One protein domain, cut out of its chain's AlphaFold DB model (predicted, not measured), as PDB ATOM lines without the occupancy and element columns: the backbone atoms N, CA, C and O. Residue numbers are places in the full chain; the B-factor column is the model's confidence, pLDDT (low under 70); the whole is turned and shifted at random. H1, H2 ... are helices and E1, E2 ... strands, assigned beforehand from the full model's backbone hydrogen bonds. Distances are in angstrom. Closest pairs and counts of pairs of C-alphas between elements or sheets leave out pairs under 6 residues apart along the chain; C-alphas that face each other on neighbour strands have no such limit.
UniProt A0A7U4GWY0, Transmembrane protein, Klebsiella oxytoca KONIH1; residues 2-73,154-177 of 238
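What this domain is: This is residues 2 to 73 and 154 to 177 of the 238 residues of the protein "Transmembrane protein" of Klebsiella oxytoca KONIH1 (UniProt A0A7U4GWY0). Little regular structure is here: long winding loops link a small two-stranded hairpin, E1 and E2, on one side to one short helix, H1, on another, and the loop of residues 18 to 49 reaches to the end far from H1. The 96 printed residues hold E1, E2, H1 in that order, an antiparallel sheet E1 - E2, class mixed, with 20 residues in named elements. The whole is only just compact, close to loose, radius of gyration of the C-alphas 14.6 A, spans 44 by 30 by 25 A.

Where its parts are: Find C-alpha 13 at (76.778, -2.489, 15.736); E1 runs from there to residue 17. E2 is residues 50 to 53. H1, residues 163 to 173, runs 14.6 A to C-alpha 173 at (82.363, 12.004, 11.229).

How they stand to each other: In the hairpin E1 and E2, N 16 and O 51 are 3.0 A apart, within hydrogen-bond range. E1 and H1 are apart. In H1, 4 of 7 O i to N i+4 pairs are within range.

The domain as a whole: Residues 74 to 153 are cut out, with 9.2 A between C-alphas 73 and 154. The link E1 to E2 is long. pLDDT is under 70 at residues 29 to 41, 73, 154 to 158 and 174 to 177.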
ATOM      1  N   LEU A   2      82.024   6.886  22.753       72.81
ATOM      2  CA  LEU A   2      80.836   6.596  23.569       72.81
ATOM      3  C   LEU A   2      81.152   6.513  25.069       72.81
ATOM      4  O   LEU A   2      80.442   7.103  25.873       72.81
ATOM      5  N   ALA A   3      82.185   5.753  25.427       77.31
ATOM      6  CA  ALA A   3      82.652   5.561  26.796       77.31
ATOM      7  C   ALA A   3      84.145   5.195  26.786       77.31
ATOM      8  O   ALA A   3      84.699   4.877  25.721       77.31
ATOM      9  N   ARG A   4      84.791   5.222  27.960       79.50
ATOM     10  CA  ARG A   4      86.228   4.938  28.113       79.50
ATOM     11  C   ARG A   4      86.603   3.616  27.441       79.50
ATOM     12  O   ARG A   4      85.912   2.605  27.567       79.50
ATOM     13  N   ASN A   5      87.679   3.660  26.663       81.12
ATOM     14  CA  ASN A   5      88.256   2.542  25.913       81.12
ATOM     15  C   ASN A   5      87.313   1.830  24.923       81.12
ATOM     16  O   ASN A   5      87.689   0.809  24.352       81.12
ATOM     17  N   THR A   6      86.125   2.373  24.640       85.62
ATOM     18  CA  THR A   6      85.244   1.825  23.600       85.62
ATOM     19  C   THR A   6      85.829   2.141  22.217       85.62
ATOM     20  O   THR A   6      85.999   3.327  21.911       85.62
ATOM     21  N   PRO A   7      86.119   1.136  21.363       88.00
ATOM     22  CA  PRO A   7      86.657   1.362  20.022       88.00
ATOM     23  C   PRO A   7      85.839   2.384  19.224       88.00
ATOM     24  O   PRO A   7      84.611   2.416  19.307       88.00
ATOM     25  N   CYS A   8      86.516   3.226  18.445       88.62
ATOM     26  CA  CYS A   8      85.890   4.331  17.719       88.62
ATOM     27  C   CYS A   8      86.097   4.193  16.207       88.62
ATOM     28  O   CYS A   8      87.212   3.944  15.756       88.62
ATOM     29  N   GLY A   9      85.028   4.402  15.434       88.19
ATOM     30  CA  GLY A   9      85.044   4.284  13.972       88.19
ATOM     31  C   GLY A   9      84.968   2.844  13.448       88.19
ATOM     32  O   GLY A   9      85.235   2.619  12.276       88.19
ATOM     33  N   ILE A  10      84.645   1.869  14.302       89.94
ATOM     34  CA  ILE A  10      84.379   0.484  13.885       89.94
ATOM     35  C   ILE A  10      83.047   0.379  13.126       89.94
ATOM     36  O   ILE A  10      82.241   1.305  13.163       89.94
ATOM     37  N   ALA A  11      82.809  -0.763  12.475       89.81
ATOM     38  CA  ALA A  11      81.553  -1.038  11.783       89.81
ATOM     39  C   ALA A  11      80.310  -0.842  12.680       89.81
ATOM     40  O   ALA A  11      80.386  -1.114  13.884       89.81
ATOM     41  N   PRO A  12      79.166  -0.419  12.097       87.56
ATOM     42  CA  PRO A  12      77.908  -0.289  12.818       87.56
ATOM     43  C   PRO A  12      77.568  -1.555  13.608       87.56
ATOM     44  O   PRO A  12      77.605  -2.662  13.069       87.56
ATOM     45  N   GLU A  13      77.175  -1.388  14.866       87.00
ATOM     46  CA  GLU A  13      76.778  -2.489  15.736       87.00
ATOM     47  C   GLU A  13      75.508  -2.112  16.503       87.00
ATOM     48  O   GLU A  13      75.439  -1.126  17.238       87.00
ATOM     49  N   SER A  14      74.478  -2.933  16.314       86.94
ATOM     50  CA  SER A  14      73.174  -2.835  16.978       86.94
ATOM     51  C   SER A  14      73.240  -3.020  18.494       86.94
ATOM     52  O   SER A  14      72.367  -2.535  19.214       86.94
ATOM     53  N   LYS A  15      74.259  -3.739  18.977       89.12
ATOM     54  CA  LYS A  15      74.398  -4.173  20.371       89.12
ATOM     55  C   LYS A  15      75.787  -3.875  20.924       89.12
ATOM     56  O   LYS A  15      76.416  -4.744  21.528       89.12
ATOM     57  N   THR A  16      76.272  -2.647  20.748       87.19
ATOM     58  CA  THR A  16      77.560  -2.244  21.323       87.19
ATOM     59  C   THR A  16      77.459  -2.246  22.852       87.19
ATOM     60  O   THR A  16      76.574  -1.572  23.389       87.19
ATOM     61  N   PRO A  17      78.321  -2.981  23.581       87.31
ATOM     62  CA  PRO A  17      78.326  -2.969  25.044       87.31
ATOM     63  C   PRO A  17      78.568  -1.561  25.596       87.31
ATOM     64  O   PRO A  17      79.509  -0.893  25.179       87.31
ATOM     65  N   PHE A  18      77.732  -1.124  26.542       86.75
ATOM     66  CA  PHE A  18      77.878   0.170  27.220       86.75
ATOM     67  C   PHE A  18      78.117  -0.002  28.721       86.75
ATOM     68  O   PHE A  18      79.058   0.562  29.265       86.75
ATOM     69  N   GLY A  19      77.330  -0.856  29.388       81.88
ATOM     70  CA  GLY A  19      77.455  -1.090  30.834       81.88
ATOM     71  C   GLY A  19      78.647  -1.956  31.260       81.88
ATOM     72  O   GLY A  19      78.810  -2.279  32.438       81.88
ATOM     73  N   ARG A  20      79.471  -2.388  30.305       83.31
ATOM     74  CA  ARG A  20      80.705  -3.128  30.557       83.31
ATOM     75  C   ARG A  20      81.809  -2.540  29.697       83.31
ATOM     76  O   ARG A  20      81.834  -2.774  28.490       83.31
ATOM     77  N   LEU A  21      82.710  -1.809  30.342       83.75
ATOM     78  CA  LEU A  21      83.853  -1.211  29.674       83.75
ATOM     79  C   LEU A  21      84.938  -2.263  29.402       83.75
ATOM     80  O   LEU A  21      85.065  -3.227  30.172       83.75
ATOM     81  N   PRO A  22      85.716  -2.114  28.318       81.88
ATOM     82  CA  PRO A  22      86.707  -3.119  27.937       81.88
ATOM     83  C   PRO A  22      87.884  -3.264  28.920       81.88
ATOM     84  O   PRO A  22      88.451  -4.346  29.064       81.88
ATOM     85  N   ASP A  23      88.189  -2.208  29.678       80.69
ATOM     86  CA  ASP A  23      89.309  -2.155  30.625       80.69
ATOM     87  C   ASP A  23      89.060  -2.865  31.966       80.69
ATOM     88  O   ASP A  23      89.989  -3.028  32.761       80.69
ATOM     89  N   GLY A  24      87.822  -3.291  32.230       79.38
ATOM     90  CA  GLY A  24      87.435  -3.959  33.471       79.38
ATOM     91  C   GLY A  24      87.460  -3.070  34.720       79.38
ATOM     92  O   GLY A  24      87.362  -3.605  35.827       79.38
ATOM     93  N   LYS A  25      87.590  -1.747  34.566       78.75
ATOM     94  CA  LYS A  25      87.498  -0.772  35.661       78.75
ATOM     95  C   LYS A  25      86.028  -0.394  35.943       78.75
ATOM     96  O   LYS A  25      85.165  -0.682  35.108       78.75
ATOM     97  N   PRO A  26      85.721   0.237  37.099       77.38
ATOM     98  CA  PRO A  26      84.411   0.850  37.345       77.38
ATOM     99  C   PRO A  26      84.005   1.799  36.213       77.38
ATOM    100  O   PRO A  26      84.869   2.330  35.515       77.38
ATOM    101  N   PHE A  27      82.700   1.995  36.000       79.31
ATOM    102  CA  PHE A  27      82.235   2.838  34.896       79.31
ATOM    103  C   PHE A  27      82.718   4.286  35.073       79.31
ATOM    104  O   PHE A  27      83.338   4.837  34.163       79.31
ATOM    105  N   TRP A  28      82.532   4.844  36.271       77.19
ATOM    106  CA  TRP A  28      83.025   6.165  36.660       77.19
ATOM    107  C   TRP A  28      84.460   6.112  37.202       77.19
ATOM    108  O   TRP A  28      84.804   5.211  37.968       77.19
ATOM    109  N   ASP A  29      85.293   7.081  36.807       66.56
ATOM    110  CA  ASP A  29      86.707   7.172  37.212       66.56
ATOM    111  C   ASP A  29      86.904   7.665  38.659       66.56
ATOM    112  O   ASP A  29      87.961   7.446  39.246       66.56
ATOM    113  N   ASP A  30      85.894   8.294  39.261       61.81
ATOM    114  CA  ASP A  30      85.916   8.832  40.629       61.81
ATOM    115  C   ASP A  30      85.272   7.897  41.672       61.81
ATOM    116  O   ASP A  30      84.985   8.325  42.787       61.81
ATOM    117  N   GLU A  31      85.012   6.634  41.306       56.47
ATOM    118  CA  GLU A  31      84.221   5.668  42.094       56.47
ATOM    119  C   GLU A  31      82.802   6.166  42.449       56.47
ATOM    120  O   GLU A  31      82.125   5.566  43.287       56.47
ATOM    121  N   GLY A  32      82.331   7.229  41.785       51.81
ATOM    122  CA  GLY A  32      81.195   8.020  42.224       51.81
ATOM    123  C   GLY A  32      81.545   8.797  43.495       51.81
ATOM    124  O   GLY A  32      81.370   8.271  44.592       51.81
ATOM    125  N   ASP A  33      82.024  10.043  43.363       52.84
ATOM    126  CA  ASP A  33      82.105  11.018  44.458       52.84
ATOM    127  C   ASP A  33      80.948  10.833  45.460       52.84
ATOM    128  O   ASP A  33      79.783  11.111  45.170       52.84
ATOM    129  N   GLU A  34      81.272  10.397  46.680       47.84
ATOM    130  CA  GLU A  34      80.325  10.223  47.789       47.84
ATOM    131  C   GLU A  34      79.452  11.482  48.010       47.84
ATOM    132  O   GLU A  34      78.322  11.387  48.503       47.84
ATOM    133  N   TYR A  35      79.944  12.659  47.596       47.19
ATOM    134  CA  TYR A  35      79.313  13.964  47.765       47.19
ATOM    135  C   TYR A  35      78.622  14.533  46.508       47.19
ATOM    136  O   TYR A  35      77.755  15.398  46.667       47.19
ATOM    137  N   GLN A  36      78.927  14.068  45.288       46.50
ATOM    138  CA  GLN A  36      78.285  14.536  44.033       46.50
ATOM    139  C   GLN A  36      77.565  13.432  43.249       46.50
ATOM    140  O   GLN A  36      76.567  13.694  42.573       46.50
ATOM    141  N   SER A  37      78.000  12.193  43.406       46.69
ATOM    142  CA  SER A  37      77.497  10.979  42.769       46.69
ATOM    143  C   SER A  37      77.173   9.955  43.849       46.69
ATOM    144  O   SER A  37      77.556   8.791  43.813       46.69
ATOM    145  N   SER A  38      76.309  10.358  44.788       45.28
ATOM    146  CA  SER A  38      75.458   9.357  45.435       45.28
ATOM    147  C   SER A  38      74.846   8.489  44.326       45.28
ATOM    148  O   SER A  38      74.383   9.036  43.320       45.28
ATOM    149  N   GLY A  39      74.821   7.160  44.485       52.19
ATOM    150  CA  GLY A  39      74.302   6.215  43.477       52.19
ATOM    151  C   GLY A  39      72.847   6.454  43.023       52.19
ATOM    152  O   GLY A  39      72.304   5.678  42.246       52.19
ATOM    153  N   PHE A  40      72.205   7.519  43.507       57.78
ATOM    154  CA  PHE A  40      70.933   8.058  43.044       57.78
ATOM    155  C   PHE A  40      71.040   9.064  41.888       57.78
ATOM    156  O   PHE A  40      70.089   9.157  41.116       57.78
ATOM    157  N   VAL A  41      72.125   9.840  41.772       61.53
ATOM    158  CA  VAL A  41      72.238  10.911  40.759       61.53
ATOM    159  C   VAL A  41      72.831  10.370  39.457       61.53
ATOM    160  O   VAL A  41      72.280  10.632  38.391       61.53
ATOM    161  N   TYR A  42      73.890   9.559  39.552       70.50
ATOM    162  CA  TYR A  42      74.552   8.926  38.407       70.50
ATOM    163  C   TYR A  42      74.842   7.444  38.699       70.50
ATOM    164  O   TYR A  42      75.982   7.080  38.976       70.50
ATOM    165  N   PRO A  43      73.816   6.571  38.702       75.50
ATOM    166  CA  PRO A  43      74.027   5.142  38.898       75.50
ATOM    167  C   PRO A  43      74.848   4.543  37.754       75.50
ATOM    168  O   PRO A  43      74.716   4.961  36.600       75.50
ATOM    169  N   ASP A  44      75.628   3.511  38.068       79.19
ATOM    170  CA  ASP A  44      76.281   2.705  37.043       79.19
ATOM    171  C   ASP A  44      75.238   2.120  36.074       79.19
ATOM    172  O   ASP A  44      74.204   1.588  36.510       79.19
ATOM    173  N   PRO A  45      75.492   2.171  34.756       84.19
ATOM    174  CA  PRO A  45      74.643   1.497  33.787       84.19
ATOM    175  C   PRO A  45      74.613  -0.021  34.057       84.19
ATOM    176  O   PRO A  45      75.653  -0.619  34.351       84.19
ATOM    177  N   PRO A  46      73.456  -0.698  33.922       86.56
ATOM    178  CA  PRO A  46      73.388  -2.148  34.064       86.56
ATOM    179  C   PRO A  46      74.370  -2.858  33.126       86.56
ATOM    180  O   PRO A  46      74.446  -2.533  31.945       86.56
ATOM    181  N   HIS A  47      75.051  -3.906  33.600       85.19
ATOM    182  CA  HIS A  47      76.068  -4.625  32.812       85.19
ATOM    183  C   HIS A  47      75.592  -5.182  31.461       85.19
ATOM    184  O   HIS A  47      76.408  -5.440  30.578       85.19
ATOM    185  N   TRP A  48      74.289  -5.415  31.302       85.56
ATOM    186  CA  TRP A  48      73.681  -5.903  30.062       85.56
ATOM    187  C   TRP A  48      73.261  -4.775  29.107       85.56
ATOM    188  O   TRP A  48      72.763  -5.060  28.020       85.56
ATOM    189  N   GLN A  49      73.423  -3.509  29.498       87.69
ATOM    190  CA  GLN A  49      73.046  -2.370  28.675       87.69
ATOM    191  C   GLN A  49      73.947  -2.278  27.443       87.69
ATOM    192  O   GLN A  49      75.179  -2.237  27.537       87.69
ATOM    193  N   THR A  50      73.297  -2.188  26.289       89.25
ATOM    194  CA  THR A  50      73.921  -1.953  24.990       89.25
ATOM    195  C   THR A  50      73.340  -0.700  24.355       89.25
ATOM    196  O   THR A  50      72.210  -0.311  24.659       89.25
ATOM    197  N   VAL A  51      74.076  -0.105  23.425       86.62
ATOM    198  CA  VAL A  51      73.581   0.975  22.567       86.62
ATOM    199  C   VAL A  51      73.707   0.583  21.102       86.62
ATOM    200  O   VAL A  51      74.580  -0.203  20.735       86.62
ATOM    201  N   PHE A  52      72.827   1.135  20.272       86.75
ATOM    202  CA  PHE A  52      72.934   1.009  18.826       86.75
ATOM    203  C   PHE A  52      73.840   2.117  18.291       86.75
ATOM    204  O   PHE A  52      73.511   3.298  18.408       86.75
ATOM    205  N   ILE A  53      74.962   1.733  17.687       83.19
ATOM    206  CA  ILE A  53      75.839   2.642  16.949       83.19
ATOM    207  C   ILE A  53      75.632   2.389  15.458       83.19
ATOM    208  O   ILE A  53      75.957   1.318  14.951       83.19
ATOM    209  N   ASN A  54      75.090   3.382  14.756       83.25
ATOM    210  CA  ASN A  54      74.798   3.317  13.322       83.25
ATOM    211  C   ASN A  54      75.802   4.092  12.446       83.25
ATOM    212  O   ASN A  54      75.571   4.228  11.246       83.25
ATOM    213  N   ALA A  55      76.871   4.628  13.039       80.75
ATOM    214  CA  ALA A  55      77.898   5.377  12.324       80.75
ATOM    215  C   ALA A  55      78.671   4.473  11.349       80.75
ATOM    216  O   ALA A  55      78.913   3.304  11.651       80.75
ATOM    217  N   GLU A  56      79.048   5.015  10.189       83.75
ATOM    218  CA  GLU A  56      79.819   4.290   9.174       83.75
ATOM    219  C   GLU A  56      81.220   3.918   9.689       83.75
ATOM    220  O   GLU A  56      81.831   4.651  10.471       83.75
ATOM    221  N   GLU A  57      81.733   2.772   9.234       90.75
ATOM    222  CA  GLU A  57      83.106   2.359   9.515       90.75
ATOM    223  C   GLU A  57      84.096   3.327   8.857       90.75
ATOM    224  O   GLU A  57      84.017   3.599   7.658       90.75
ATOM    225  N   VAL A  58      85.069   3.815   9.624       91.25
ATOM    226  CA  VAL A  58      86.156   4.630   9.072       91.25
ATOM    227  C   VAL A  58      87.278   3.728   8.547       91.25
ATOM    228  O   VAL A  58      87.472   2.630   9.066       91.25
ATOM    229  N   PRO A  59      88.090   4.170   7.569       91.25
ATOM    230  CA  PRO A  59      89.126   3.317   6.973       91.25
ATOM    231  C   PRO A  59      90.173   2.777   7.957       91.25
ATOM    232  O   PRO A  59      90.750   1.714   7.729       91.25
ATOM    233  N   GLU A  60      90.448   3.515   9.034       93.25
ATOM    234  CA  GLU A  60      91.401   3.120  10.072       93.25
ATOM    235  C   GLU A  60      90.796   3.361  11.469       93.25
ATOM    236  O   GLU A  60      91.051   4.398  12.084       93.25
ATOM    237  N   PRO A  61      89.962   2.437  11.983       91.88
ATOM    238  CA  PRO A  61      89.319   2.589  13.285       91.88
ATOM    239  C   PRO A  61      90.332   2.636  14.430       91.88
ATOM    240  O   PRO A  61      91.382   1.991  14.377       91.88
ATOM    241  N   ILE A  62      89.990   3.342  15.509       90.56
ATOM    242  CA  ILE A  62      90.804   3.367  16.727       90.56
ATOM    243  C   ILE A  62      90.410   2.194  17.611       90.56
ATOM    244  O   ILE A  62      89.249   2.055  18.010       90.56
ATOM    245  N   LYS A  63      91.398   1.363  17.935       89.56
ATOM    246  CA  LYS A  63      91.217   0.177  18.771       89.56
ATOM    247  C   LYS A  63      91.233   0.531  20.252       89.56
ATOM    248  O   LYS A  63      91.810   1.530  20.662       89.56
ATOM    249  N   GLU A  64      90.670  -0.354  21.063       87.00
ATOM    250  CA  GLU A  64      90.652  -0.253  22.528       87.00
ATOM    251  C   GLU A  64      92.034   0.048  23.137       87.00
ATOM    252  O   GLU A  64      92.174   0.935  23.971       87.00
ATOM    253  N   ASN A  65      93.079  -0.652  22.688       86.44
ATOM    254  CA  ASN A  65      94.435  -0.479  23.212       86.44
ATOM    255  C   ASN A  65      95.073   0.872  22.843       86.44
ATOM    256  O   ASN A  65      96.003   1.305  23.511       86.44
ATOM    257  N   GLU A  66      94.599   1.528  21.783       86.25
ATOM    258  CA  GLU A  66      95.016   2.886  21.411       86.25
ATOM    259  C   GLU A  66      94.270   3.953  22.230       86.25
ATOM    260  O   GLU A  66      94.630   5.130  22.179       86.25
ATOM    261  N   LEU A  67      93.240   3.547  22.983       81.06
ATOM    262  CA  LEU A  67      92.406   4.424  23.797       81.06
ATOM    263  C   LEU A  67      92.777   4.427  25.286       81.06
ATOM    264  O   LEU A  67      92.246   5.246  26.028       81.06
ATOM    265  N   SER A  68      93.706   3.575  25.733       78.44
ATOM    266  CA  SER A  68      94.010   3.411  27.164       78.44
ATOM    267  C   SER A  68      94.490   4.689  27.858       78.44
ATOM    268  O   SER A  68      94.184   4.891  29.026       78.44
ATOM    269  N   ASP A  69      95.211   5.547  27.129       73.88
ATOM    270  CA  ASP A  69      95.748   6.827  27.620       73.88
ATOM    271  C   ASP A  69      95.038   8.025  26.966       73.88
ATOM    272  O   ASP A  69      95.623   9.102  26.785       73.88
ATOM    273  N   PHE A  70      93.810   7.802  26.492       74.38
ATOM    274  CA  PHE A  70      93.083   8.765  25.680       74.38
ATOM    275  C   PHE A  70      92.512   9.909  26.512       74.38
ATOM    276  O   PHE A  70      92.696  11.078  26.157       74.38
ATOM    277  N   ASP A  71      91.855   9.566  27.618       72.25
ATOM    278  CA  ASP A  71      91.434  10.535  28.618       72.25
ATOM    279  C   ASP A  71      92.574  10.752  29.610       72.25
ATOM    280  O   ASP A  71      93.213   9.799  30.061       72.25
ATOM    281  N   LYS A  72      92.889  12.013  29.894       70.94
ATOM    282  CA  LYS A  72      93.966  12.361  30.821       70.94
ATOM    283  C   LYS A  72      93.454  13.383  31.802       70.94
ATOM    284  O   LYS A  72      92.839  14.374  31.405       70.94
ATOM    285  N   THR A  73      93.810  13.188  33.064       67.50
ATOM    286  CA  THR A  73      93.565  14.192  34.089       67.50
ATOM    287  C   THR A  73      94.307  15.480  33.730       67.50
ATOM    288  O   THR A  73      95.443  15.475  33.246       67.50
ATOM    289  N   THR A 154      86.314  18.114  32.446       56.47
ATOM    290  CA  THR A 154      85.178  17.370  31.901       56.47
ATOM    291  C   THR A 154      85.747  16.173  31.152       56.47
ATOM    292  O   THR A 154      86.627  16.390  30.304       56.47
ATOM    293  N   ASP A 155      85.265  14.967  31.462       55.41
ATOM    294  CA  ASP A 155      85.613  13.753  30.727       55.41
ATOM    295  C   ASP A 155      85.661  14.074  29.234       55.41
ATOM    296  O   ASP A 155      84.802  14.784  28.692       55.41
ATOM    297  N   HIS A 156      86.729  13.618  28.582       54.56
ATOM    298  CA  HIS A 156      86.985  13.819  27.160       54.56
ATOM    299  C   HIS A 156      87.499  15.202  26.719       54.56
ATOM    300  O   HIS A 156      87.571  15.483  25.517       54.56
ATOM    301  N   SER A 157      87.934  16.071  27.634       60.03
ATOM    302  CA  SER A 157      88.530  17.377  27.281       60.03
ATOM    303  C   SER A 157      89.783  17.289  26.386       60.03
ATOM    304  O   SER A 157      90.133  18.250  25.697       60.03
ATOM    305  N   THR A 158      90.448  16.132  26.359       68.19
ATOM    306  CA  THR A 158      91.628  15.852  25.533       68.19
ATOM    307  C   THR A 158      91.293  15.317  24.141       68.19
ATOM    308  O   THR A 158      92.211  15.197  23.327       68.19
ATOM    309  N   LEU A 159      90.011  15.048  23.828       72.00
ATOM    310  CA  LEU A 159      89.564  14.560  22.510       72.00
ATOM    311  C   LEU A 159      90.173  15.360  21.348       72.00
ATOM    312  O   LEU A 159      90.743  14.733  20.451       72.00
ATOM    313  N   PRO A 160      90.129  16.712  21.341       74.50
ATOM    314  CA  PRO A 160      90.649  17.483  20.212       74.50
ATOM    315  C   PRO A 160      92.177  17.426  20.084       74.50
ATOM    316  O   PRO A 160      92.718  17.705  19.017       74.50
ATOM    317  N   SER A 161      92.880  17.073  21.163       78.69
ATOM    318  CA  SER A 161      94.343  16.989  21.200       78.69
ATOM    319  C   SER A 161      94.871  15.646  20.690       78.69
ATOM    320  O   SER A 161      96.062  15.530  20.395       78.69
ATOM    321  N   ASN A 162      94.023  14.618  20.580       83.94
ATOM    322  CA  ASN A 162      94.444  13.319  20.072       83.94
ATOM    323  C   ASN A 162      94.484  13.321  18.536       83.94
ATOM    324  O   ASN A 162      93.454  13.273  17.863       83.94
ATOM    325  N   LEU A 163      95.699  13.329  17.979       86.88
ATOM    326  CA  LEU A 163      95.923  13.388  16.534       86.88
ATOM    327  C   LEU A 163      95.258  12.229  15.778       86.88
ATOM    328  O   LEU A 163      94.643  12.458  14.740       86.88
ATOM    329  N   ASN A 164      95.362  11.003  16.295       88.12
ATOM    330  CA  ASN A 164      94.810   9.821  15.631       88.12
ATOM    331  C   ASN A 164      93.283   9.882  15.598       88.12
ATOM    332  O   ASN A 164      92.684   9.583  14.571       88.12
ATOM    333  N   PHE A 165      92.655  10.330  16.684       86.50
ATOM    334  CA  PHE A 165      91.210  10.528  16.728       86.50
ATOM    335  C   PHE A 165      90.734  11.613  15.780       86.50
ATOM    336  O   PHE A 165      89.801  11.383  15.007       86.50
ATOM    337  N   MET A 166      91.429  12.748  15.765       86.88
ATOM    338  CA  MET A 166      91.110  13.834  14.848       86.88
ATOM    339  C   MET A 166      91.257  13.409  13.381       86.88
ATOM    340  O   MET A 166      90.382  13.694  12.566       86.88
ATOM    341  N   ALA A 167      92.334  12.697  13.039       87.69
ATOM    342  CA  ALA A 167      92.644  12.325  11.660       87.69
ATOM    343  C   ALA A 167      91.827  11.136  11.132       87.69
ATOM    344  O   ALA A 167      91.500  11.107   9.947       87.69
ATOM    345  N   ARG A 168      91.523  10.147  11.979       89.50
ATOM    346  CA  ARG A 168      90.917   8.878  11.544       89.50
ATOM    347  C   ARG A 168      89.414   8.803  11.762       89.50
ATOM    348  O   ARG A 168      88.747   8.116  11.005       89.50
ATOM    349  N   VAL A 169      88.887   9.479  12.784       87.50
ATOM    350  CA  VAL A 169      87.460   9.411  13.142       87.50
ATOM    351  C   VAL A 169      86.779  10.733  12.836       87.50
ATOM    352  O   VAL A 169      85.904  10.795  11.982       87.50
ATOM    353  N   VAL A 170      87.231  11.816  13.468       84.69
ATOM    354  CA  VAL A 170      86.587  13.134  13.361       84.69
ATOM    355  C   VAL A 170      86.618  13.670  11.929       84.69
ATOM    356  O   VAL A 170      85.661  14.301  11.505       84.69
ATOM    357  N   ALA A 171      87.673  13.393  11.158       82.00
ATOM    358  CA  ALA A 171      87.746  13.783   9.748       82.00
ATOM    359  C   ALA A 171      86.648  13.157   8.863       82.00
ATOM    360  O   ALA A 171      86.319  13.729   7.827       82.00
ATOM    361  N   TYR A 172      86.110  12.000   9.263       78.62
ATOM    362  CA  TYR A 172      85.055  11.279   8.545       78.62
ATOM    363  C   TYR A 172      83.667  11.508   9.165       78.62
ATOM    364  O   TYR A 172      82.675  11.486   8.445       78.62
ATOM    365  N   ASP A 173      83.602  11.749  10.479       70.00
ATOM    366  CA  ASP A 173      82.363  12.004  11.229       70.00
ATOM    367  C   ASP A 173      81.914  13.474  11.150       70.00
ATOM    368  O   ASP A 173      80.729  13.778  11.008       70.00
ATOM    369  N   LEU A 174      82.859  14.423  11.179       62.16
ATOM    370  CA  LEU A 174      82.525  15.806  10.868       62.16
ATOM    371  C   LEU A 174      82.204  15.888   9.380       62.16
ATOM    372  O   LEU A 174      83.029  15.482   8.558       62.16
ATOM    373  N   PRO A 175      81.078  16.509   8.999       55.00
ATOM    374  CA  PRO A 175      80.869  16.897   7.624       55.00
ATOM    375  C   PRO A 175      81.873  18.007   7.295       55.00
ATOM    376  O   PRO A 175      81.536  19.189   7.276       55.00
ATOM    377  N   ILE A 176      83.106  17.637   6.944       49.44
ATOM    378  CA  ILE A 176      83.972  18.449   6.088       49.44
ATOM    379  C   ILE A 176      83.435  18.305   4.657       49.44
ATOM    380  O   ILE A 176      84.138  17.970   3.707       49.44
ATOM    381  N   GLY A 177      82.127  18.508   4.499       43.03
ATOM    382  CA  GLY A 177      81.547  18.745   3.198       43.03
ATOM    383  C   GLY A 177      82.092  20.074   2.705       43.03
ATOM    384  O   GLY A 177      82.285  21.011   3.489       43.03
TER     385      GLY A 177